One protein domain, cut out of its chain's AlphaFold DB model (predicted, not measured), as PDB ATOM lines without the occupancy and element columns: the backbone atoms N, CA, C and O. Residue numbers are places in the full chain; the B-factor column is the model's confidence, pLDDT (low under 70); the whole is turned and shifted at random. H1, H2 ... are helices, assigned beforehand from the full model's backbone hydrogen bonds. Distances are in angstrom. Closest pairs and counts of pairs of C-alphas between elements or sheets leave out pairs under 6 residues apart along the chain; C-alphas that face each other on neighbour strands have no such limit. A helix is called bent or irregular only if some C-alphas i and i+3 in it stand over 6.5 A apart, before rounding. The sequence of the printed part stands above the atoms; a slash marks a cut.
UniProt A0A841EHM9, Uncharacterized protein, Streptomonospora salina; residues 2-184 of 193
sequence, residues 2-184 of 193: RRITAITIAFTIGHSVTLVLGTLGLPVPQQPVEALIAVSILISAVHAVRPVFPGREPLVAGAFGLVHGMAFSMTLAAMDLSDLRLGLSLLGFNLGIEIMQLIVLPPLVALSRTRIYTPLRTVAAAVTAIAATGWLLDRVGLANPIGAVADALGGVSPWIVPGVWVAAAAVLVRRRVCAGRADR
ATOM      1  N   ARG A   2      10.649  57.830 233.636       88.00
ATOM      2  CA  ARG A   2       9.752  57.919 232.457       88.00
ATOM      3  C   ARG A   2      10.474  57.927 231.100       88.00
ATOM      4  O   ARG A   2      10.119  57.161 230.219       88.00
ATOM      5  N   ARG A   3      11.531  58.735 230.960       89.69
ATOM      6  CA  ARG A   3      12.336  58.801 229.729       89.69
ATOM      7  C   ARG A   3      13.071  57.495 229.398       89.69
ATOM      8  O   ARG A   3      13.060  57.088 228.249       89.69
ATOM      9  N   ILE A   4      13.697  56.853 230.385       90.12
ATOM     10  CA  ILE A   4      14.426  55.587 230.186       90.12
ATOM     11  C   ILE A   4      13.439  54.491 229.782       90.12
ATOM     12  O   ILE A   4      13.684  53.787 228.815       90.12
ATOM     13  N   THR A   5      12.292  54.421 230.459       90.81
ATOM     14  CA  THR A   5      11.211  53.486 230.127       90.81
ATOM     15  C   THR A   5      10.685  53.697 228.707       90.81
ATOM     16  O   THR A   5      10.476  52.734 227.982       90.81
ATOM     17  N   ALA A   6      10.510  54.949 228.273       94.94
ATOM     18  CA  ALA A   6      10.093  55.239 226.901       94.94
ATOM     19  C   ALA A   6      11.127  54.767 225.864       94.94
ATOM     20  O   ALA A   6      10.746  54.236 224.829       94.94
ATOM     21  N   ILE A   7      12.424  54.929 226.151       94.50
ATOM     22  CA  ILE A   7      13.517  54.455 225.287       94.50
ATOM     23  C   ILE A   7      13.494  52.929 225.167       94.50
ATOM     24  O   ILE A   7      13.535  52.408 224.055       94.50
ATOM     25  N   THR A   8      13.411  52.215 226.293       92.38
ATOM     26  CA  THR A   8      13.448  50.747 226.294       92.38
ATOM     27  C   THR A   8      12.223  50.148 225.622       92.38
ATOM     28  O   THR A   8      12.372  49.262 224.790       92.38
ATOM     29  N   ILE A   9      11.029  50.674 225.909       93.25
ATOM     30  CA  ILE A   9       9.789  50.221 225.270       93.25
ATOM     31  C   ILE A   9       9.832  50.482 223.764       93.25
ATOM     32  O   ILE A   9       9.499  49.593 222.988       93.25
ATOM     33  N   ALA A  10      10.265  51.672 223.333       96.25
ATOM     34  CA  ALA A  10      10.347  51.985 221.909       96.25
ATOM     35  C   ALA A  10      11.291  51.026 221.169       96.25
ATOM     36  O   ALA A  10      10.925  50.521 220.108       96.25
ATOM     37  N   PHE A  11      12.459  50.726 221.751       95.44
ATOM     38  CA  PHE A  11      13.380  49.727 221.207       95.44
ATOM     39  C   PHE A  11      12.729  48.343 221.118       95.44
ATOM     40  O   PHE A  11      12.747  47.744 220.047       95.44
ATOM     41  N   THR A  12      12.112  47.853 222.200       93.81
ATOM     42  CA  THR A  12      11.466  46.529 222.234       93.81
ATOM     43  C   THR A  12      10.332  46.416 221.215       93.81
ATOM     44  O   THR A  12      10.215  45.390 220.543       93.81
ATOM     45  N   ILE A  13       9.526  47.470 221.045       95.06
ATOM     46  CA  ILE A  13       8.461  47.512 220.034       95.06
ATOM     47  C   ILE A  13       9.060  47.428 218.629       95.06
ATOM     48  O   ILE A  13       8.671  46.547 217.864       95.06
ATOM     49  N   GLY A  14      10.018  48.303 218.293       95.50
ATOM     50  CA  GLY A  14      10.662  48.294 216.977       95.50
ATOM     51  C   GLY A  14      11.303  46.940 216.676       95.50
ATOM     52  O   GLY A  14      11.043  46.340 215.638       95.50
ATOM     53  N   HIS A  15      12.051  46.410 217.642       94.56
ATOM     54  CA  HIS A  15      12.672  45.096 217.560       94.56
ATOM     55  C   HIS A  15      11.660  43.990 217.273       94.56
ATOM     56  O   HIS A  15      11.835  43.228 216.325       94.56
ATOM     57  N   SER A  16      10.586  43.918 218.061       93.19
ATOM     58  CA  SER A  16       9.546  42.896 217.914       93.19
ATOM     59  C   SER A  16       8.893  42.932 216.536       93.19
ATOM     60  O   SER A  16       8.679  41.880 215.941       93.19
ATOM     61  N   VAL A  17       8.615  44.131 216.012       93.50
ATOM     62  CA  VAL A  17       8.005  44.308 214.686       93.50
ATOM     63  C   VAL A  17       8.874  43.668 213.609       93.50
ATOM     64  O   VAL A  17       8.405  42.807 212.871       93.50
ATOM     65  N   THR A  18      10.150  44.036 213.529       92.50
ATOM     66  CA  THR A  18      11.049  43.498 212.494       92.50
ATOM     67  C   THR A  18      11.464  42.061 212.737       92.50
ATOM     68  O   THR A  18      11.723  41.351 211.773       92.50
ATOM     69  N   LEU A  19      11.479  41.613 213.993       90.56
ATOM     70  CA  LEU A  19      11.716  40.216 214.316       90.56
ATOM     71  C   LEU A  19      10.617  39.338 213.706       90.56
ATOM     72  O   LEU A  19      10.918  38.421 212.949       90.56
ATOM     73  N   VAL A  20       9.348  39.671 213.968       89.56
ATOM     74  CA  VAL A  20       8.191  38.959 213.405       89.56
ATOM     75  C   VAL A  20       8.190  39.052 211.881       89.56
ATOM     76  O   VAL A  20       8.134  38.031 211.199       89.56
ATOM     77  N   LEU A  21       8.304  40.262 211.332       88.94
ATOM     78  CA  LEU A  21       8.258  40.471 209.884       88.94
ATOM     79  C   LEU A  21       9.398  39.750 209.147       88.94
ATOM     80  O   LEU A  21       9.171  39.164 208.092       88.94
ATOM     81  N   GLY A  22      10.609  39.754 209.709       86.38
ATOM     82  CA  GLY A  22      11.748  39.042 209.141       86.38
ATOM     83  C   GLY A  22      11.561  37.525 209.172       86.38
ATOM     84  O   GLY A  22      11.895  36.857 208.198       86.38
ATOM     85  N   THR A  23      10.957  36.975 210.235       85.25
ATOM     86  CA  THR A  23      10.654  35.533 210.302       85.25
ATOM     87  C   THR A  23       9.574  35.095 209.319       85.25
ATOM     88  O   THR A  23       9.596  33.957 208.869       85.25
ATOM     89  N   LEU A  24       8.665  35.998 208.939       83.25
ATOM     90  CA  LEU A  24       7.594  35.732 207.972       83.25
ATOM     91  C   LEU A  24       8.038  35.868 206.505       83.25
ATOM     92  O   LEU A  24       7.206  35.770 205.605       83.25
ATOM     93  N   GLY A  25       9.334  36.070 206.248       76.06
ATOM     94  CA  GLY A  25       9.891  35.970 204.899       76.06
ATOM     95  C   GLY A  25      10.147  37.300 204.197       76.06
ATOM     96  O   GLY A  25      10.020  37.364 202.979       76.06
ATOM     97  N   LEU A  26      10.540  38.353 204.922       76.88
ATOM     98  CA  LEU A  26      11.248  39.490 204.318       76.88
ATOM     99  C   LEU A  26      12.749  39.162 204.231       76.88
ATOM    100  O   LEU A  26      13.453  39.325 205.232       76.88
ATOM    101  N   PRO A  27      13.271  38.701 203.077       70.38
ATOM    102  CA  PRO A  27      14.695  38.444 202.934       70.38
ATOM    103  C   PRO A  27      15.449  39.774 202.952       70.38
ATOM    104  O   PRO A  27      15.282  40.617 202.070       70.38
ATOM    105  N   VAL A  28      16.303  39.954 203.955       80.06
ATOM    106  CA  VAL A  28      17.220  41.091 204.038       80.06
ATOM    107  C   VAL A  28      18.644  40.544 204.061       80.06
ATOM    108  O   VAL A  28      18.916  39.616 204.822       80.06
ATOM    109  N   PRO A  29      19.571  41.075 203.245       87.25
ATOM    110  CA  PRO A  29      20.958  40.637 203.286       87.25
ATOM    111  C   PRO A  29      21.567  40.858 204.680       87.25
ATOM    112  O   PRO A  29      21.478  41.954 205.237       87.25
ATOM    113  N   GLN A  30      22.220  39.828 205.225       87.88
ATOM    114  CA  GLN A  30      22.750  39.838 206.593       87.88
ATOM    115  C   GLN A  30      23.819  40.917 206.814       87.88
ATOM    116  O   GLN A  30      23.785  41.637 207.810       87.88
ATOM    117  N   GLN A  31      24.743  41.068 205.865       91.81
ATOM    118  CA  GLN A  31      25.889  41.970 205.995       91.81
ATOM    119  C   GLN A  31      25.477  43.451 206.186       91.81
ATOM    120  O   GLN A  31      25.960  44.071 207.137       91.81
ATOM    121  N   PRO A  32      24.562  44.039 205.382       92.31
ATOM    122  CA  PRO A  32      24.011  45.369 205.648       92.31
ATOM    123  C   PRO A  32      23.333  45.515 207.013       92.31
ATOM    124  O   PRO A  32      23.505  46.546 207.660       92.31
ATOM    125  N   VAL A  33      22.582  44.506 207.468       93.25
ATOM    126  CA  VAL A  33      21.918  44.542 208.782       93.25
ATOM    127  C   VAL A  33      22.961  44.628 209.889       93.25
ATOM    128  O   VAL A  33      22.895  45.524 210.724       93.25
ATOM    129  N   GLU A  34      23.971  43.763 209.867       93.31
ATOM    130  CA  GLU A  34      25.044  43.760 210.864       93.31
ATOM    131  C   GLU A  34      25.857  45.064 210.851       93.31
ATOM    132  O   GLU A  34      26.159  45.615 211.911       93.31
ATOM    133  N   ALA A  35      26.136  45.623 209.669       94.25
ATOM    134  CA  ALA A  35      26.783  46.928 209.544       94.25
ATOM    135  C   ALA A  35      25.930  48.055 210.158       94.25
ATOM    136  O   ALA A  35      26.447  48.896 210.897       94.25
ATOM    137  N   LEU A  36      24.615  48.062 209.918       95.62
ATOM    138  CA  LEU A  36      23.699  49.038 210.517       95.62
ATOM    139  C   LEU A  36      23.591  48.873 212.039       95.62
ATOM    140  O   LEU A  36      23.501  49.873 212.757       95.62
ATOM    141  N   ILE A  37      23.658  47.641 212.554       95.50
ATOM    142  CA  ILE A  37      23.735  47.386 213.998       95.50
ATOM    143  C   ILE A  37      25.021  48.002 214.555       95.50
ATOM    144  O   ILE A  37      24.945  48.788 215.502       95.50
ATOM    145  N   ALA A  38      26.181  47.743 213.947       95.44
ATOM    146  CA  ALA A  38      27.449  48.332 214.376       95.44
ATOM    147  C   ALA A  38      27.401  49.875 214.375       95.44
ATOM    148  O   ALA A  38      27.781  50.514 215.360       95.44
ATOM    149  N   VAL A  39      26.831  50.484 213.328       97.12
ATOM    150  CA  VAL A  39      26.610  51.939 213.248       97.12
ATOM    151  C   VAL A  39      25.702  52.435 214.377       97.12
ATOM    152  O   VAL A  39      26.017  53.435 215.022       97.12
ATOM    153  N   SER A  40      24.602  51.740 214.677       97.75
ATOM    154  CA  SER A  40      23.695  52.130 215.767       97.75
ATOM    155  C   SER A  40      24.365  52.085 217.150       97.75
ATOM    156  O   SER A  40      24.136  52.969 217.985       97.75
ATOM    157  N   ILE A  41      25.246  51.103 217.384       96.69
ATOM    158  CA  ILE A  41      26.035  50.983 218.617       96.69
ATOM    159  C   ILE A  41      27.035  52.139 218.706       96.69
ATOM    160  O   ILE A  41      27.135  52.782 219.753       96.69
ATOM    161  N   LEU A  42      27.719  52.461 217.604       97.19
ATOM    162  CA  LEU A  42      28.643  53.592 217.537       97.19
ATOM    163  C   LEU A  42      27.930  54.923 217.826       97.19
ATOM    164  O   LEU A  42      28.395  55.704 218.658       97.19
ATOM    165  N   ILE A  43      26.765  55.159 217.215       97.81
ATOM    166  CA  ILE A  43      25.942  56.349 217.481       97.81
ATOM    167  C   ILE A  43      25.537  56.410 218.961       97.81
ATOM    168  O   ILE A  43      25.602  57.477 219.577       97.81
ATOM    169  N   SER A  44      25.150  55.278 219.554       97.25
ATOM    170  CA  SER A  44      24.768  55.197 220.970       97.25
ATOM    171  C   SER A  44      25.939  55.512 221.905       97.25
ATOM    172  O   SER A  44      25.769  56.246 222.881       97.25
ATOM    173  N   ALA A  45      27.140  55.023 221.584       97.31
ATOM    174  CA  ALA A  45      28.361  55.328 222.321       97.31
ATOM    175  C   ALA A  45      28.700  56.827 222.266       97.31
ATOM    176  O   ALA A  45      28.946  57.449 223.301       97.31
ATOM    177  N   VAL A  46      28.620  57.443 221.082       97.69
ATOM    178  CA  VAL A  46      28.807  58.895 220.927       97.69
ATOM    179  C   VAL A  46      27.762  59.667 221.739       97.69
ATOM    180  O   VAL A  46      28.122  60.566 222.503       97.69
ATOM    181  N   HIS A  47      26.485  59.276 221.651       96.88
ATOM    182  CA  HIS A  47      25.396  59.898 222.408       96.88
ATOM    183  C   HIS A  47      25.610  59.812 223.929       96.88
ATOM    184  O   HIS A  47      25.274  60.752 224.654       96.88
ATOM    185  N   ALA A  48      26.191  58.715 224.424       95.44
ATOM    186  CA  ALA A  48      26.483  58.529 225.844       95.44
ATOM    187  C   ALA A  48      27.539  59.516 226.376       95.44
ATOM    188  O   ALA A  48      27.470  59.914 227.542       95.44
ATOM    189  N   VAL A  49      28.496  59.936 225.540       95.94
ATOM    190  CA  VAL A  49      29.488  60.967 225.893       95.94
ATOM    191  C   VAL A  49      28.887  62.361 225.742       95.94
ATOM    192  O   VAL A  49      28.956  63.171 226.671       95.94
ATOM    193  N   ARG A  50      28.278  62.633 224.584       94.31
ATOM    194  CA  ARG A  50      27.676  63.920 224.242       94.31
ATOM    195  C   ARG A  50      26.317  63.689 223.572       94.31
ATOM    196  O   ARG A  50      26.292  63.144 222.472       94.31
ATOM    197  N   PRO A  51      25.198  64.139 224.170       92.19
ATOM    198  CA  PRO A  51      23.869  63.919 223.604       92.19
ATOM    199  C   PRO A  51      23.738  64.502 222.190       92.19
ATOM    200  O   PRO A  51      23.789  65.717 222.009       92.19
ATOM    201  N   VAL A  52      23.559  63.631 221.193       94.06
ATOM    202  CA  VAL A  52      23.434  64.010 219.769       94.06
ATOM    203  C   VAL A  52      21.989  64.366 219.395       94.06
ATOM    204  O   VAL A  52      21.748  65.204 218.533       94.06
ATOM    205  N   PHE A  53      21.010  63.752 220.063       93.69
ATOM    206  CA  PHE A  53      19.577  63.882 219.763       93.69
ATOM    207  C   PHE A  53      18.749  64.107 221.042       93.69
ATOM    208  O   PHE A  53      17.869  63.305 221.367       93.69
ATOM    209  N   PRO A  54      19.024  65.184 221.804       91.19
ATOM    210  CA  PRO A  54      18.351  65.433 223.074       91.19
ATOM    211  C   PRO A  54      16.833  65.548 222.872       91.19
ATOM    212  O   PRO A  54      16.362  66.401 222.126       91.19
ATOM    213  N   GLY A  55      16.052  64.691 223.531       93.00
ATOM    214  CA  GLY A  55      14.582  64.708 223.434       93.00
ATOM    215  C   GLY A  55      13.995  63.683 222.475       93.00
ATOM    216  O   GLY A  55      12.819  63.355 222.603       93.00
ATOM    217  N   ARG A  56      14.795  63.161 221.542       95.88
ATOM    218  CA  ARG A  56      14.348  62.219 220.505       95.88
ATOM    219  C   ARG A  56      14.868  60.802 220.732       95.88
ATOM    220  O   ARG A  56      14.745  59.958 219.852       95.88
ATOM    221  N   GLU A  57      15.424  60.524 221.909       96.75
ATOM    222  CA  GLU A  57      16.012  59.226 222.236       96.75
ATOM    223  C   GLU A  57      15.032  58.056 222.059       96.75
ATOM    224  O   GLU A  57      15.456  57.056 221.489       96.75
ATOM    225  N   PRO A  58      13.738  58.146 222.444       97.44
ATOM    226  CA  PRO A  58      12.796  57.053 222.200       97.44
ATOM    227  C   PRO A  58      12.583  56.759 220.712       97.44
ATOM    228  O   PRO A  58      12.539  55.600 220.319       97.44
ATOM    229  N   LEU A  59      12.502  57.797 219.873       97.62
ATOM    230  CA  LEU A  59      12.328  57.632 218.427       97.62
ATOM    231  C   LEU A  59      13.545  56.937 217.803       97.62
ATOM    232  O   LEU A  59      13.394  55.986 217.042       97.62
ATOM    233  N   VAL A  60      14.750  57.391 218.161       97.62
ATOM    234  CA  VAL A  60      16.005  56.798 217.677       97.62
ATOM    235  C   VAL A  60      16.153  55.358 218.170       97.62
ATOM    236  O   VAL A  60      16.527  54.485 217.396       97.62
ATOM    237  N   ALA A  61      15.797  55.084 219.426       97.00
ATOM    238  CA  ALA A  61      15.819  53.737 219.979       97.00
ATOM    239  C   ALA A  61      14.826  52.802 219.277       97.00
ATOM    240  O   ALA A  61      15.177  51.663 218.997       97.00
ATOM    241  N   GLY A  62      13.628  53.281 218.924       97.81
ATOM    242  CA  GLY A  62      12.691  52.517 218.098       97.81
ATOM    243  C   GLY A  62      13.260  52.187 216.718       97.81
ATOM    244  O   GLY A  62      13.193  51.037 216.292       97.81
ATOM    245  N   ALA A  63      13.902  53.157 216.059       97.56
ATOM    246  CA  ALA A  63      14.573  52.933 214.778       97.56
ATOM    247  C   ALA A  63      15.725  51.918 214.885       97.56
ATOM    248  O   ALA A  63      15.863  51.049 214.030       97.56
ATOM    249  N   PHE A  64      16.526  51.983 215.952       97.56
ATOM    250  CA  PHE A  64      17.557  50.977 216.218       97.56
ATOM    251  C   PHE A  64      16.950  49.604 216.504       97.56
ATOM    252  O   PHE A  64      17.457  48.611 215.994       97.56
ATOM    253  N   GLY A  65      15.832  49.550 217.231       95.69
ATOM    254  CA  GLY A  65      15.068  48.325 217.451       95.69
ATOM    255  C   GLY A  65      14.709  47.639 216.135       95.69
ATOM    256  O   GLY A  65      15.022  46.464 215.975       95.69
ATOM    257  N   LEU A  66      14.158  48.383 215.167       95.00
ATOM    258  CA  LEU A  66      13.829  47.856 213.832       95.00
ATOM    259  C   LEU A  66      15.046  47.203 213.148       95.00
ATOM    260  O   LEU A  66      14.949  46.150 212.528       95.00
ATOM    261  N   VAL A  67      16.227  47.810 213.258       94.94
ATOM    262  CA  VAL A  67      17.440  47.231 212.665       94.94
ATOM    263  C   VAL A  67      17.855  45.948 213.387       94.94
ATOM    264  O   VAL A  67      18.179  44.950 212.750       94.94
ATOM    265  N   HIS A  68      17.830  45.959 214.719       93.50
ATOM    266  CA  HIS A  68      18.303  44.843 215.539       93.50
ATOM    267  C   HIS A  68      17.406  43.607 215.422       93.50
ATOM    268  O   HIS A  68      17.922  42.492 215.382       93.50
ATOM    269  N   GLY A  69      16.087  43.789 215.289       92.12
ATOM    270  CA  GLY A  69      15.153  42.670 215.139       92.12
ATOM    271  C   GLY A  69      15.393  41.830 213.884       92.12
ATOM    272  O   GLY A  69      15.167  40.621 213.912       92.12
ATOM    273  N   MET A  70      15.924  42.439 212.818       91.00
ATOM    274  CA  MET A  70      16.253  41.733 211.575       91.00
ATOM    275  C   MET A  70      17.419  40.745 211.726       91.00
ATOM    276  O   MET A  70      17.463  39.742 211.020       91.00
ATOM    277  N   ALA A  71      18.374  40.990 212.632       87.81
ATOM    278  CA  ALA A  71      19.516  40.087 212.796       87.81
ATOM    279  C   ALA A  71      19.084  38.715 213.321       87.81
ATOM    280  O   ALA A  71      19.446  37.685 212.756       87.81
ATOM    281  N   PHE A  72      18.267  38.699 214.376       85.38
ATOM    282  CA  PHE A  72      17.804  37.451 214.977       85.38
ATOM    283  C   PHE A  72      16.698  36.771 214.156       85.38
ATOM    284  O   PHE A  72      16.588  35.543 214.170       85.38
ATOM    285  N   SER A  73      15.916  37.532 213.378       87.75
ATOM    286  CA  SER A  73      14.883  36.951 212.514       87.75
ATOM    287  C   SER A  73      15.458  36.006 211.463       87.75
ATOM    288  O   SER A  73      14.832  34.993 211.168       87.75
ATOM    289  N   MET A  74      16.653  36.292 210.930       82.50
ATOM    290  CA  MET A  74      17.340  35.410 209.977       82.50
ATOM    291  C   MET A  74      17.674  34.050 210.601       82.50
ATOM    292  O   MET A  74      17.492  33.015 209.966       82.50
ATOM    293  N   THR A  75      18.107  34.036 211.865       84.81
ATOM    294  CA  THR A  75      18.377  32.798 212.606       84.81
ATOM    295  C   THR A  75      17.103  31.988 212.828       84.81
ATOM    296  O   THR A  75      17.102  30.787 212.580       84.81
ATOM    297  N   LEU A  76      16.010  32.629 213.256       87.38
ATOM    298  CA  LEU A  76      14.729  31.949 213.470       87.38
ATOM    299  C   LEU A  76      14.115  31.431 212.162       87.38
ATOM    300  O   LEU A  76      13.591  30.320 212.145       87.38
ATOM    301  N   ALA A  77      14.214  32.196 211.072       84.50
ATOM    302  CA  ALA A  77      13.748  31.773 209.752       84.50
ATOM    303  C   ALA A  77      14.495  30.523 209.252       84.50
ATOM    304  O   ALA A  77      13.897  29.658 208.622       84.50
ATOM    305  N   ALA A  78      15.786  30.388 209.576       85.12
ATOM    306  CA  ALA A  78      16.592  29.225 209.206       85.12
ATOM    307  C   ALA A  78      16.278  27.951 210.019       85.12
ATOM    308  O   ALA A  78      16.734  26.871 209.650       85.12
ATOM    309  N   MET A  79      15.537  28.056 211.129       87.25
ATOM    310  CA  MET A  79      15.253  26.933 212.036       87.25
ATOM    311  C   MET A  79      13.998  26.122 211.672       87.25
ATOM    312  O   MET A  79      13.736  25.132 212.352       87.25
ATOM    313  N   ASP A  80      13.232  26.534 210.654       84.81
ATOM    314  CA  ASP A  80      12.009  25.860 210.171       84.81
ATOM    315  C   ASP A  80      11.062  25.420 211.313       84.81
ATOM    316  O   ASP A  80      10.675  24.260 211.471       84.81
ATOM    317  N   LEU A  81      10.769  26.365 212.212       88.44
ATOM    318  CA  LEU A  81       9.993  26.112 213.424       88.44
ATOM    319  C   LEU A  81       8.494  26.033 213.121       88.44
ATOM    320  O   LEU A  81       7.966  26.822 212.344       88.44
ATOM    321  N   SER A  82       7.773  25.170 213.844       93.00
ATOM    322  CA  SER A  82       6.307  25.226 213.863       93.00
ATOM    323  C   SER A  82       5.798  26.537 214.474       93.00
ATOM    324  O   SER A  82       6.448  27.092 215.363       93.00
ATOM    325  N   ASP A  83       4.597  26.980 214.087       90.44
ATOM    326  CA  ASP A  83       3.992  28.245 214.541       90.44
ATOM    327  C   ASP A  83       4.028  28.431 216.065       90.44
ATOM    328  O   ASP A  83       4.368  29.503 216.567       90.44
ATOM    329  N   LEU A  84       3.736  27.368 216.826       93.94
ATOM    330  CA  LEU A  84       3.787  27.409 218.289       93.94
ATOM    331  C   LEU A  84       5.216  27.621 218.807       93.94
ATOM    332  O   LEU A  84       5.426  28.412 219.726       93.94
ATOM    333  N   ARG A  85       6.204  26.920 218.240       92.81
ATOM    334  CA  ARG A  85       7.611  27.064 218.643       92.81
ATOM    335  C   ARG A  85       8.152  28.431 218.253       92.81
ATOM    336  O   ARG A  85       8.846  29.038 219.060       92.81
ATOM    337  N   LEU A  86       7.789  28.935 217.074       90.44
ATOM    338  CA  LEU A  86       8.101  30.296 216.652       90.44
ATOM    339  C   LEU A  86       7.510  31.311 217.639       90.44
ATOM    340  O   LEU A  86       8.247  32.136 218.172       90.44
ATOM    341  N   GLY A  87       6.219  31.197 217.965       90.81
ATOM    342  CA  GLY A  87       5.554  32.063 218.942       90.81
ATOM    343  C   GLY A  87       6.223  32.046 220.321       90.81
ATOM    344  O   GLY A  87       6.464  33.104 220.904       90.81
ATOM    345  N   LEU A  88       6.594  30.863 220.823       93.94
ATOM    346  CA  LEU A  88       7.321  30.721 222.091       93.94
ATOM    347  C   LEU A  88       8.739  31.302 222.026       93.94
ATOM    348  O   LEU A  88       9.166  31.938 222.989       93.94
ATOM    349  N   SER A  89       9.456  31.133 220.914       91.12
ATOM    350  CA  SER A  89      10.785  31.725 220.718       91.12
ATOM    351  C   SER A  89      10.724  33.252 220.671       91.12
ATOM    352  O   SER A  89      11.536  33.912 221.316       91.12
ATOM    353  N   LEU A  90       9.737  33.823 219.972       90.50
ATOM    354  CA  LEU A  90       9.503  35.270 219.923       90.50
ATOM    355  C   LEU A  90       9.177  35.829 221.316       90.50
ATOM    356  O   LEU A  90       9.755  36.834 221.739       90.50
ATOM    357  N   LEU A  91       8.291  35.153 222.055       91.06
ATOM    358  CA  LEU A  91       7.938  35.523 223.424       91.06
ATOM    359  C   LEU A  91       9.150  35.435 224.360       91.06
ATOM    360  O   LEU A  91       9.440  36.384 225.086       91.06
ATOM    361  N   GLY A  92       9.870  34.312 224.329       92.00
ATOM    362  CA  GLY A  92      11.043  34.073 225.165       92.00
ATOM    363  C   GLY A  92      12.161  35.079 224.906       92.00
ATOM    364  O   GLY A  92      12.781  35.560 225.852       92.00
ATOM    365  N   PHE A  93      12.373  35.464 223.646       88.94
ATOM    366  CA  PHE A  93      13.350  36.483 223.282       88.94
ATOM    367  C   PHE A  93      12.996  37.858 223.871       88.94
ATOM    368  O   PHE A  93      13.834  38.493 224.513       88.94
ATOM    369  N   ASN A  94      11.740  38.294 223.723       88.38
ATOM    370  CA  ASN A  94      11.279  39.575 224.268       88.38
ATOM    371  C   ASN A  94      11.323  39.609 225.801       88.38
ATOM    372  O   ASN A  94      11.834  40.570 226.375       88.38
ATOM    373  N   LEU A  95      10.877  38.538 226.466       91.50
ATOM    374  CA  LEU A  95      11.004  38.411 227.919       91.50
ATOM    375  C   LEU A  95      12.472  38.435 228.357       91.50
ATOM    376  O   LEU A  95      12.807  39.076 229.352       91.50
ATOM    377  N   GLY A  96      13.363  37.796 227.597       92.19
ATOM    378  CA  GLY A  96      14.804  37.854 227.824       92.19
ATOM    379  C   GLY A  96      15.353  39.285 227.795       92.19
ATOM    380  O   GLY A  96      16.099  39.667 228.701       92.19
ATOM    381  N   ILE A  97      14.946  40.102 226.812       89.00
ATOM    382  CA  ILE A  97      15.325  41.525 226.737       89.00
ATOM    383  C   ILE A  97      14.835  42.282 227.974       89.00
ATOM    384  O   ILE A  97      15.613  43.002 228.605       89.00
ATOM    385  N   GLU A  98      13.560  42.126 228.330       89.00
ATOM    386  CA  GLU A  98      12.968  42.834 229.467       89.00
ATOM    387  C   GLU A  98      13.645  42.450 230.788       89.00
ATOM    388  O   GLU A  98      14.019  43.328 231.570       89.00
ATOM    389  N   ILE A  99      13.902  41.158 231.014       93.19
ATOM    390  CA  ILE A  99      14.617  40.663 232.198       93.19
ATOM    391  C   ILE A  99      16.030  41.249 232.259       93.19
ATOM    392  O   ILE A  99      16.444  41.753 233.306       93.19
ATOM    393  N   MET A 100      16.766  41.246 231.145       90.38
ATOM    394  CA  MET A 100      18.109  41.827 231.099       90.38
ATOM    395  C   MET A 100      18.084  43.326 231.435       90.38
ATOM    396  O   MET A 100      18.904  43.804 232.219       90.38
ATOM    397  N   GLN A 101      17.112  44.077 230.909       90.38
ATOM    398  CA  GLN A 101      16.934  45.495 231.234       90.38
ATOM    399  C   GLN A 101      16.626  45.706 232.725       90.38
ATOM    400  O   GLN A 101      17.199  46.605 233.346       90.38
ATOM    401  N   LEU A 102      15.774  44.865 233.320       90.75
ATOM    402  CA  LEU A 102      15.460  44.908 234.752       90.75
ATOM    403  C   LEU A 102      16.673  44.590 235.636       90.75
ATOM    404  O   LEU A 102      16.788  45.147 236.725       90.75
ATOM    405  N   ILE A 103      17.598  43.749 235.171       93.31
ATOM    406  CA  ILE A 103      18.833  43.419 235.895       93.31
ATOM    407  C   ILE A 103      19.881  44.534 235.751       93.31
ATOM    408  O   ILE A 103      20.564  44.870 236.719       93.31
ATOM    409  N   VAL A 104      20.029  45.119 234.562       91.81
ATOM    410  CA  VAL A 104      21.138  46.037 234.249       91.81
ATOM    411  C   VAL A 104      20.825  47.497 234.598       91.81
ATOM    412  O   VAL A 104      21.712  48.226 235.048       91.81
ATOM    413  N   LEU A 105      19.582  47.961 234.431       92.06
ATOM    414  CA  LEU A 105      19.246  49.378 234.634       92.06
ATOM    415  C   LEU A 105      19.327  49.859 236.093       92.06
ATOM    416  O   LEU A 105      19.864  50.951 236.307       92.06
ATOM    417  N   PRO A 106      18.834  49.125 237.113       93.19
ATOM    418  CA  PRO A 106      18.843  49.613 238.491       93.19
ATOM    419  C   PRO A 106      20.227  50.007 239.033       93.19
ATOM    420  O   PRO A 106      20.344  51.118 239.567       93.19
ATOM    421  N   PRO A 107      21.296  49.193 238.894       93.69
ATOM    422  CA  PRO A 107      22.601  49.577 239.420       93.69
ATOM    423  C   PRO A 107      23.219  50.737 238.629       93.69
ATOM    424  O   PRO A 107      23.832  51.617 239.232       93.69
ATOM    425  N   LEU A 108      22.988  50.831 237.313       92.31
ATOM    426  CA  LEU A 108      23.428  51.980 236.510       92.31
ATOM    427  C   LEU A 108      22.749  53.280 236.954       92.31
ATOM    428  O   LEU A 108      23.410  54.309 237.088       92.31
ATOM    429  N   VAL A 109      21.448  53.232 237.242       92.38
ATOM    430  CA  VAL A 109      20.681  54.356 237.798       92.38
ATOM    431  C   VAL A 109      21.173  54.746 239.197       92.38
ATOM    432  O   VAL A 109      21.209  55.930 239.538       92.38
ATOM    433  N   ALA A 110      21.546  53.775 240.032       92.06
ATOM    434  CA  ALA A 110      22.117  54.055 241.347       92.06
ATOM    435  C   ALA A 110      23.484  54.747 241.219       92.06
ATOM    436  O   ALA A 110      23.729  55.775 241.862       92.06
ATOM    437  N   LEU A 111      24.348  54.226 240.342       92.88
ATOM    438  CA  LEU A 111      25.661  54.793 240.052       92.88
ATOM    439  C   LEU A 111      25.552  56.184 239.427       92.88
ATOM    440  O   LEU A 111      26.349  57.046 239.796       92.88
ATOM    441  N   SER A 112      24.544  56.452 238.587       93.12
ATOM    442  CA  SER A 112      24.362  57.738 237.888       93.12
ATOM    443  C   SER A 112      24.236  58.951 238.803       93.12
ATOM    444  O   SER A 112      24.396  60.087 238.362       93.12
ATOM    445  N   ARG A 113      23.965  58.728 240.091       91.38
ATOM    446  CA  ARG A 113      23.897  59.774 241.116       91.38
ATOM    447  C   ARG A 113      25.254  60.073 241.759       91.38
ATOM    448  O   ARG A 113      25.296  60.805 242.747       91.38
ATOM    449  N   THR A 114      26.342  59.468 241.286       92.00
ATOM    450  CA  THR A 114      27.694  59.576 241.856       92.00
ATOM    451  C   THR A 114      28.672  60.239 240.892       92.00
ATOM    452  O   THR A 114      28.471  60.235 239.682       92.00
ATOM    453  N   ARG A 115      29.786  60.753 241.428       91.06
ATOM    454  CA  ARG A 115      30.861  61.356 240.624       91.06
ATOM    455  C   ARG A 115      31.622  60.337 239.766       91.06
ATOM    456  O   ARG A 115      32.186  60.718 238.750       91.06
ATOM    457  N   ILE A 116      31.613  59.057 240.151       88.94
ATOM    458  CA  ILE A 116      32.294  57.965 239.429       88.94
ATOM    459  C   ILE A 116      31.565  57.624 238.124       88.94
ATOM    460  O   ILE A 116      32.172  57.118 237.184       88.94
ATOM    461  N   TYR A 117      30.272  57.934 238.023       92.19
ATOM    462  CA  TYR A 117      29.493  57.582 236.844       92.19
ATOM    463  C   TYR A 117      29.966  58.272 235.571       92.19
ATOM    464  O   TYR A 117      30.001  57.633 234.528       92.19
ATOM    465  N   THR A 118      30.346  59.548 235.635       93.00
ATOM    466  CA  THR A 118      30.809  60.278 234.448       93.00
ATOM    467  C   THR A 118      32.041  59.630 233.806       93.00
ATOM    468  O   THR A 118      31.948  59.292 232.628       93.00
ATOM    469  N   PRO A 119      33.164  59.394 234.522       93.69
ATOM    470  CA  PRO A 119      34.311  58.714 233.926       93.69
ATOM    471  C   PRO A 119      33.977  57.278 233.512       93.69
ATOM    472  O   PRO A 119      34.352  56.878 232.414       93.69
ATOM    473  N   LEU A 120      33.209  56.532 234.317       91.56
ATOM    474  CA  LEU A 120      32.789  55.171 233.970       91.56
ATOM    475  C   LEU A 120      32.007  55.132 232.649       91.56
ATOM    476  O   LEU A 120      32.311  54.329 231.773       91.56
ATOM    477  N   ARG A 121      31.024  56.023 232.491       94.25
ATOM    478  CA  ARG A 121      30.213  56.157 231.278       94.25
ATOM    479  C   ARG A 121      31.077  56.508 230.072       94.25
ATOM    480  O   ARG A 121      30.875  55.928 229.014       94.25
ATOM    481  N   THR A 122      32.022  57.436 230.219       95.25
ATOM    482  CA  THR A 122      32.905  57.846 229.119       95.25
ATOM    483  C   THR A 122      33.857  56.724 228.705       95.25
ATOM    484  O   THR A 122      34.011  56.485 227.514       95.25
ATOM    485  N   VAL A 123      34.453  56.003 229.661       94.00
ATOM    486  CA  VAL A 123      35.319  54.848 229.371       94.00
ATOM    487  C   VAL A 123      34.521  53.735 228.696       94.00
ATOM    488  O   VAL A 123      34.941  53.237 227.656       94.00
ATOM    489  N   ALA A 124      33.347  53.392 229.234       91.94
ATOM    490  CA  ALA A 124      32.469  52.393 228.631       91.94
ATOM    491  C   ALA A 124      32.080  52.787 227.199       91.94
ATOM    492  O   ALA A 124      32.218  51.981 226.287       91.94
ATOM    493  N   ALA A 125      31.683  54.044 226.982       95.62
ATOM    494  CA  ALA A 125      31.362  54.552 225.654       95.62
ATOM    495  C   ALA A 125      32.558  54.489 224.691       95.62
ATOM    496  O   ALA A 125      32.384  54.088 223.545       95.62
ATOM    497  N   ALA A 126      33.769  54.832 225.137       95.00
ATOM    498  CA  ALA A 126      34.968  54.743 224.304       95.00
ATOM    499  C   ALA A 126      35.269  53.294 223.890       95.00
ATOM    500  O   ALA A 126      35.480  53.027 222.709       95.00
ATOM    501  N   VAL A 127      35.214  52.349 224.834       91.88
ATOM    502  CA  VAL A 127      35.395  50.915 224.552       91.88
ATOM    503  C   VAL A 127      34.327  50.416 223.576       91.88
ATOM    504  O   VAL A 127      34.658  49.773 222.582       91.88
ATOM    505  N   THR A 128      33.057  50.759 223.808       92.81
ATOM    506  CA  THR A 128      31.950  50.399 222.912       92.81
ATOM    507  C   THR A 128      32.130  50.989 221.513       92.81
ATOM    508  O   THR A 128      31.900  50.287 220.534       92.81
ATOM    509  N   ALA A 129      32.571  52.244 221.390       95.44
ATOM    510  CA  ALA A 129      32.823  52.882 220.098       95.44
ATOM    511  C   ALA A 129      33.961  52.194 219.328       95.44
ATOM    512  O   ALA A 129      33.829  51.960 218.126       95.44
ATOM    513  N   ILE A 130      35.050  51.829 220.013       93.25
ATOM    514  CA  ILE A 130      36.170  51.090 219.412       93.25
ATOM    515  C   ILE A 130      35.689  49.723 218.919       93.25
ATOM    516  O   ILE A 130      35.898  49.393 217.754       93.25
ATOM    517  N   ALA A 131      34.988  48.963 219.767       92.00
ATOM    518  CA  ALA A 131      34.460  47.647 219.412       92.00
ATOM    519  C   ALA A 131      33.487  47.715 218.224       92.00
ATOM    520  O   ALA A 131      33.629  46.960 217.264       92.00
ATOM    521  N   ALA A 132      32.548  48.665 218.243       93.81
ATOM    522  CA  ALA A 132      31.597  48.872 217.154       93.81
ATOM    523  C   ALA A 132      32.290  49.257 215.841       93.81
ATOM    524  O   ALA A 132      31.899  48.785 214.777       93.81
ATOM    525  N   THR A 133      33.343  50.076 215.909       94.00
ATOM    526  CA  THR A 133      34.139  50.447 214.732       94.00
ATOM    527  C   THR A 133      34.873  49.237 214.166       94.00
ATOM    528  O   THR A 133      34.810  48.998 212.965       94.00
ATOM    529  N   GLY A 134      35.521  48.437 215.016       92.94
ATOM    530  CA  GLY A 134      36.182  47.202 214.593       92.94
ATOM    531  C   GLY A 134      35.230  46.210 213.930       92.94
ATOM    532  O   GLY A 134      35.547  45.653 212.880       92.94
ATOM    533  N   TRP A 135      34.034  46.050 214.495       91.69
ATOM    534  CA  TRP A 135      33.010  45.183 213.920       91.69
ATOM    535  C   TRP A 135      32.468  45.720 212.587       91.69
ATOM    536  O   TRP A 135      32.306  44.959 211.636       91.69
ATOM    537  N   LEU A 136      32.262  47.035 212.465       93.50
ATOM    538  CA  LEU A 136      31.866  47.661 211.201       93.50
ATOM    539  C   LEU A 136      32.924  47.464 210.104       93.50
ATOM    540  O   LEU A 136      32.573  47.169 208.965       93.50
ATOM    541  N   LEU A 137      34.207  47.613 210.451       92.56
ATOM    542  CA  LEU A 137      35.327  47.406 209.531       92.56
ATOM    543  C   LEU A 137      35.366  45.968 209.002       92.56
ATOM    544  O   LEU A 137      35.507  45.766 207.797       92.56
ATOM    545  N   ASP A 138      35.149  44.981 209.873       90.31
ATOM    546  CA  ASP A 138      35.056  43.575 209.475       90.31
ATOM    547  C   ASP A 138      33.929  43.352 208.448       90.31
ATOM    548  O   ASP A 138      34.125  42.716 207.412       90.31
ATOM    549  N   ARG A 139      32.770  43.997 208.648       90.00
ATOM    550  CA  ARG A 139      31.638  43.918 207.709       90.00
ATOM    551  C   ARG A 139      31.851  44.612 206.374       90.00
ATOM    552  O   ARG A 139      31.115  44.307 205.442       90.00
ATOM    553  N   VAL A 140      32.846  45.483 206.234       89.62
ATOM    554  CA  VAL A 140      33.230  46.068 204.935       89.62
ATOM    555  C   VAL A 140      34.484  45.417 204.338       89.62
ATOM    556  O   VAL A 140      35.029  45.924 203.361       89.62
ATOM    557  N   GLY A 141      34.931  44.282 204.892       88.50
ATOM    558  CA  GLY A 141      36.071  43.509 204.387       88.50
ATOM    559  C   GLY A 141      37.439  44.000 204.869       88.50
ATOM    560  O   GLY A 141      38.463  43.602 204.319       88.50
ATOM    561  N   LEU A 142      37.477  44.863 205.889       89.38
ATOM    562  CA  LEU A 142      38.705  45.394 206.476       89.38
ATOM    563  C   LEU A 142      39.035  44.646 207.772       89.38
ATOM    564  O   LEU A 142      38.609  45.023 208.869       89.38
ATOM    565  N   ALA A 143      39.832  43.585 207.632       87.25
ATOM    566  CA  ALA A 143      40.339  42.818 208.763       87.25
ATOM    567  C   ALA A 143      41.105  43.725 209.737       87.25
ATOM    568  O   ALA A 143      41.929  44.553 209.341       87.25
ATOM    569  N   ASN A 144      40.827  43.575 211.027       89.38
ATOM    570  CA  ASN A 144      41.407  44.412 212.067       89.38
ATOM    571  C   ASN A 144      41.524  43.627 213.387       89.38
ATOM    572  O   ASN A 144      40.740  42.709 213.633       89.38
ATOM    573  N   PRO A 145      42.482  43.975 214.265       88.56
ATOM    574  CA  PRO A 145      42.725  43.223 215.496       88.56
ATOM    575  C   PRO A 145      41.631  43.419 216.557       88.56
ATOM    576  O   PRO A 145      41.632  42.722 217.569       88.56
ATOM    577  N   ILE A 146      40.705  44.365 216.361       86.88
ATOM    578  CA  ILE A 146      39.692  44.711 217.364       86.88
ATOM    579  C   ILE A 146      38.716  43.550 217.556       86.88
ATOM    580  O   ILE A 146      38.331  43.298 218.692       86.88
ATOM    581  N   GLY A 147      38.375  42.813 216.490       73.38
ATOM    582  CA  GLY A 147      37.546  41.606 216.591       73.38
ATOM    583  C   GLY A 147      38.159  40.568 217.535       73.38
ATOM    584  O   GLY A 147      37.539  40.189 218.521       73.38
ATOM    585  N   ALA A 148      39.434  40.225 217.326       76.69
ATOM    586  CA  ALA A 148      40.151  39.270 218.177       76.69
ATOM    587  C   ALA A 148      40.250  39.729 219.644       76.69
ATOM    588  O   ALA A 148      40.143  38.926 220.571       76.69
ATOM    589  N   VAL A 149      40.434  41.033 219.876       82.38
ATOM    590  CA  VAL A 149      40.438  41.606 221.230       82.38
ATOM    591  C   VAL A 149      39.040  41.565 221.852       82.38
ATOM    592  O   VAL A 149      38.913  41.256 223.035       82.38
ATOM    593  N   ALA A 150      37.988  41.856 221.085       75.19
ATOM    594  CA  ALA A 150      36.610  41.787 221.555       75.19
ATOM    595  C   ALA A 150      36.225  40.353 221.954       75.19
ATOM    596  O   ALA A 150      35.640  40.165 223.022       75.19
ATOM    597  N   ASP A 151      36.638  39.353 221.174       73.88
ATOM    598  CA  ASP A 151      36.427  37.936 221.487       73.88
ATOM    599  C   ASP A 151      37.156  37.527 222.774       73.88
ATOM    600  O   ASP A 151      36.571  36.887 223.651       73.88
ATOM    601  N   ALA A 152      38.404  37.975 222.954       78.19
ATOM    602  CA  ALA A 152      39.159  37.750 224.188       78.19
ATOM    603  C   ALA A 152      38.485  38.403 225.414       78.19
ATOM    604  O   ALA A 152      38.459  37.828 226.505       78.19
ATOM    605  N   LEU A 153      37.888  39.586 225.238       74.12
ATOM    606  CA  LEU A 153      37.107  40.267 226.277       74.12
ATOM    607  C   LEU A 153      35.758  39.586 226.557       74.12
ATOM    608  O   LEU A 153      35.180  39.805 227.626       74.12
ATOM    609  N   GLY A 154      35.282  38.710 225.668       70.75
ATOM    610  CA  GLY A 154      34.086  37.890 225.869       70.75
ATOM    611  C   GLY A 154      34.140  37.063 227.157       70.75
ATOM    612  O   GLY A 154      33.134  36.960 227.860       70.75
ATOM    613  N   GLY A 155      35.326  36.583 227.550       76.50
ATOM    614  CA  GLY A 155      35.539  35.869 228.819       76.50
ATOM    615  C   GLY A 155      35.326  36.725 230.077       76.50
ATOM    616  O   GLY A 155      35.044  36.199 231.152       76.50
ATOM    617  N   VAL A 156      35.407  38.053 229.953       77.62
ATOM    618  CA  VAL A 156      35.155  39.005 231.048       77.62
ATOM    619  C   VAL A 156      33.662  39.330 231.170       77.62
ATOM    620  O   VAL A 156      33.200  39.711 232.249       77.62
ATOM    621  N   SER A 157      32.885  39.144 230.095       78.56
ATOM    622  CA  SER A 157      31.473  39.543 230.018       78.56
ATOM    623  C   SER A 157      30.577  39.035 231.164       78.56
ATOM    624  O   SER A 157      29.786  39.849 231.660       78.56
ATOM    625  N   PRO A 158      30.724  37.797 231.698       86.00
ATOM    626  CA  PRO A 158      29.870  37.322 232.792       86.00
ATOM    627  C   PRO A 158      30.063  38.107 234.096       86.00
ATOM    628  O   PRO A 158      29.159  38.170 234.927       86.00
ATOM    629  N   TRP A 159      31.226  38.738 234.277       88.75
ATOM    630  CA  TRP A 159      31.595  39.449 235.503       88.75
ATOM    631  C   TRP A 159      31.200  40.928 235.495       88.75
ATOM    632  O   TRP A 159      31.170  41.560 236.553       88.75
ATOM    633  N   ILE A 160      30.848  41.483 234.330       87.00
ATOM    634  CA  ILE A 160      30.497  42.902 234.188       87.00
ATOM    635  C   ILE A 160      29.251  43.231 235.014       87.00
ATOM    636  O   ILE A 160      29.273  44.152 235.832       87.00
ATOM    637  N   VAL A 161      28.168  42.469 234.834       88.38
ATOM    638  CA  VAL A 161      26.892  42.731 235.517       88.38
ATOM    639  C   VAL A 161      27.032  42.590 237.041       88.38
ATOM    640  O   VAL A 161      26.702  43.553 237.740       88.38
ATOM    641  N   PRO A 162      27.582  41.486 237.592       92.75
ATOM    642  CA  PRO A 162      27.862  41.388 239.024       92.75
ATOM    643  C   PRO A 162      28.758  42.517 239.545       92.75
ATOM    644  O   PRO A 162      28.464  43.097 240.590       92.75
ATOM    645  N   GLY A 163      29.813  42.890 238.813       91.19
ATOM    646  CA  GLY A 163      30.718  43.972 239.208       91.19
ATOM    647  C   GLY A 163      30.015  45.328 239.328       91.19
ATOM    648  O   GLY A 163      30.207  46.052 240.308       91.19
ATOM    649  N   VAL A 164      29.136  45.653 238.374       89.88
ATOM    650  CA  VAL A 164      28.315  46.876 238.401       89.88
ATOM    651  C   VAL A 164      27.348  46.868 239.593       89.88
ATOM    652  O   VAL A 164      27.180  47.896 240.257       89.88
ATOM    653  N   TRP A 165      26.770  45.712 239.925       95.00
ATOM    654  CA  TRP A 165      25.934  45.539 241.117       95.00
ATOM    655  C   TRP A 165      26.707  45.731 242.422       95.00
ATOM    656  O   TRP A 165      26.240  46.460 243.299       95.00
ATOM    657  N   VAL A 166      27.903  45.150 242.544       94.25
ATOM    658  CA  VAL A 166      28.774  45.328 243.717       94.25
ATOM    659  C   VAL A 166      29.129  46.805 243.907       94.25
ATOM    660  O   VAL A 166      28.993  47.342 245.010       94.25
ATOM    661  N   ALA A 167      29.507  47.500 242.829       90.81
ATOM    662  CA  ALA A 167      29.801  48.930 242.873       90.81
ATOM    663  C   ALA A 167      28.578  49.760 243.307       90.81
ATOM    664  O   ALA A 167      28.691  50.648 244.159       90.81
ATOM    665  N   ALA A 168      27.393  49.456 242.770       92.44
ATOM    666  CA  ALA A 168      26.150  50.122 243.150       92.44
ATOM    667  C   ALA A 168      25.784  49.870 244.624       92.44
ATOM    668  O   ALA A 168      25.439  50.812 245.343       92.44
ATOM    669  N   ALA A 169      25.909  48.630 245.104       92.69
ATOM    670  CA  ALA A 169      25.651  48.266 246.494       92.69
ATOM    671  C   ALA A 169      26.585  49.014 247.455       92.69
ATOM    672  O   ALA A 169      26.116  49.617 248.424       92.69
ATOM    673  N   ALA A 170      27.886  49.077 247.148       91.31
ATOM    674  CA  ALA A 170      28.860  49.824 247.941       91.31
ATOM    675  C   ALA A 170      28.486  51.313 248.066       91.31
ATOM    676  O   ALA A 170      28.590  51.902 249.146       91.31
ATOM    677  N   VAL A 171      27.990  51.925 246.986       89.12
ATOM    678  CA  VAL A 171      27.497  53.312 246.996       89.12
ATOM    679  C   VAL A 171      26.263  53.467 247.886       89.12
ATOM    680  O   VAL A 171      26.193  54.416 248.670       89.12
ATOM    681  N   LEU A 172      25.288  52.561 247.778       89.75
ATOM    682  CA  LEU A 172      24.056  52.620 248.569       89.75
ATOM    683  C   LEU A 172      24.331  52.446 250.067       89.75
ATOM    684  O   LEU A 172      23.790  53.204 250.873       89.75
ATOM    685  N   VAL A 173      25.217  51.516 250.436       90.69
ATOM    686  CA  VAL A 173      25.647  51.308 251.827       90.69
ATOM    687  C   VAL A 173      26.335  52.558 252.371       90.69
ATOM    688  O   VAL A 173      25.931  53.066 253.417       90.69
ATOM    689  N   ARG A 174      27.308  53.125 251.639       88.94
ATOM    690  CA  ARG A 174      27.995  54.365 252.051       88.94
ATOM    691  C   ARG A 174      27.014  55.516 252.281       88.94
ATOM    692  O   ARG A 174      27.121  56.214 253.285       88.94
ATOM    693  N   ARG A 175      26.025  55.688 251.396       87.38
ATOM    694  CA  ARG A 175      24.985  56.722 251.543       87.38
ATOM    695  C   ARG A 175      24.135  56.529 252.797       87.38
ATOM    696  O   ARG A 175      23.904  57.502 253.505       87.38
ATOM    697  N   ARG A 176      23.702  55.295 253.083       88.19
ATOM    698  CA  ARG A 176      22.920  54.977 254.292       88.19
ATOM    699  C   ARG A 176      23.712  55.255 255.570       88.19
ATOM    700  O   ARG A 176      23.177  55.860 256.490       88.19
ATOM    701  N   VAL A 177      24.992  54.876 255.605       88.69
ATOM    702  CA  VAL A 177      25.872  55.115 256.762       88.69
ATOM    703  C   VAL A 177      26.101  56.612 256.999       88.69
ATOM    704  O   VAL A 177      26.038  57.061 258.140       88.69
ATOM    705  N   CYS A 178      26.339  57.399 255.945       85.94
ATOM    706  CA  CYS A 178      26.497  58.851 256.075       85.94
ATOM    707  C   CYS A 178      25.205  59.542 256.532       85.94
ATOM    708  O   CYS A 178      25.275  60.422 257.385       85.94
ATOM    709  N   ALA A 179      24.042  59.126 256.017       83.31
ATOM    710  CA  ALA A 179      22.750  59.666 256.443       83.31
ATOM    711  C   ALA A 179      22.473  59.371 257.929       83.31
ATOM    712  O   ALA A 179      22.200  60.286 258.695       83.31
ATOM    713  N   GLY A 180      22.680  58.126 258.375       80.62
ATOM    714  CA  GLY A 180      22.485  57.752 259.781       80.62
ATOM    715  C   GLY A 180      23.477  58.389 260.766       80.62
ATOM    716  O   GLY A 180      23.213  58.410 261.965       80.62
ATOM    717  N   ARG A 181      24.620  58.910 260.294       75.06
ATOM    718  CA  ARG A 181      25.534  59.726 261.117       75.06
ATOM    719  C   ARG A 181      25.078  61.180 261.244       75.06
ATOM    720  O   ARG A 181      25.362  61.779 262.272       75.06
ATOM    721  N   ALA A 182      24.409  61.730 260.231       73.31
ATOM    722  CA  ALA A 182      23.911  63.105 260.248       73.31
ATOM    723  C   ALA A 182      22.691  63.284 261.171       73.31
ATOM    724  O   ALA A 182      22.531  64.348 261.755       73.31
ATOM    725  N   ASP A 183      21.888  62.229 261.353       70.50
ATOM    726  CA  ASP A 183      20.684  62.245 262.200       70.50
ATOM    727  C   ASP A 183      20.955  61.944 263.688       70.50
ATOM    728  O   ASP A 183      20.019  61.896 264.488       70.50
ATOM    729  N   ARG A 184      22.214  61.727 264.104       69.56
ATOM    730  CA  ARG A 184      22.521  61.580 265.536       69.56
ATOM    731  C   ARG A 184      22.465  62.956 266.205       69.56
ATOM    732  O   ARG A 184      23.246  63.822 265.808       69.56
TER     733      ARG A 184
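Overview. This is residues 2 to 184 of the 193 residues of an uncharacterized protein of Streptomonospora salina (UniProt A0A841EHM9). Five helices stand roughly side by side in a curved layer like an open C, in the order H4, H1, H3, H2, H5, with H4 and H5 at its two ends. The short H6 packs on H5, and the long H7 packs slantwise on the last part of H4 with its residues 161 to 172; beyond that, residues 173 to 184, of which 173 to 182 belong to H7, stick out as a free arm. The printed part has 183 residues with seven named helices, H1 to H7 along the chain, and no named strand; the class is all helix. It is only just compact, close to loose, with a radius of gyration of the C-alphas of 19.1 A, and elongated, with spans of 67, 40 and 35 A.

Along the chain. H1, residues 2 to 23, begins at C-alpha 2 (9.752, 57.919, 232.457) and is 31.5 A long. H2 holds residues 30 to 49, 29.4 A. H3, residues 57 to 77, is 30.2 A long, with a kink of 29 degrees near residue 71. H4, residues 83 to 111, the longest by residues, measures 42.7 A from C-alpha 83 (3.992, 28.245, 214.541); it is only just irregular, C-alphas 103 and 106 being 6.7 A apart. H5 spans residues 117 to 139, 32.3 A, and H6 residues 145 to 154. H7, residues 157 to 182, is 39.1 A long and ends at C-alpha 182 (23.911, 63.105, 260.248); it is only just irregular, C-alphas 158 and 161 being 6.7 A apart.

Arrangement. H1 and H3 touch, the same way at a shallow tilt of 30 degrees; their closest C-alphas, His 15 and Gly 65, are 4.0 A apart. Residues 12 to 20 of H1 touch H4, closest at C-alphas Thr 12 and Asn 94, 7.2 A. H2 and H3 form a helical hairpin, closest at C-alphas Ile 37 and His 68, 6.2 A. H2 touches H5, opposite ways at a shallow tilt of 21 degrees; C-alphas Ala 45 and Ala 125 are closest, at 4.6 A. H6 touches residues 130 to 138 of H5 at a steep tilt of 56 degrees, closest at C-alphas Gly 134 and Ile 146, 5.1 A. Residues 161 to 172 of H7 touch residues 104 to 111 of H4, closest at C-alphas Pro 107 and Ala 168, 5.2 A. H5 and H7 are apart, for instance. Every O i to N i+4 pair is within hydrogen-bond range in H1, H2, H5 and H6; the counts are 12 of 17 in H3, 22 of 25 in H4 and 20 of 22 in H7.

Size, cuts and confidence. The C-alphas of Pro 27 and Arg 184, the two farthest apart, are 67.2 A apart. The printed part has no cut, and no link is long. Residues 151 to 159 also stand free. The mean pLDDT of the printed part is 90.1; only residue 184 is under 70.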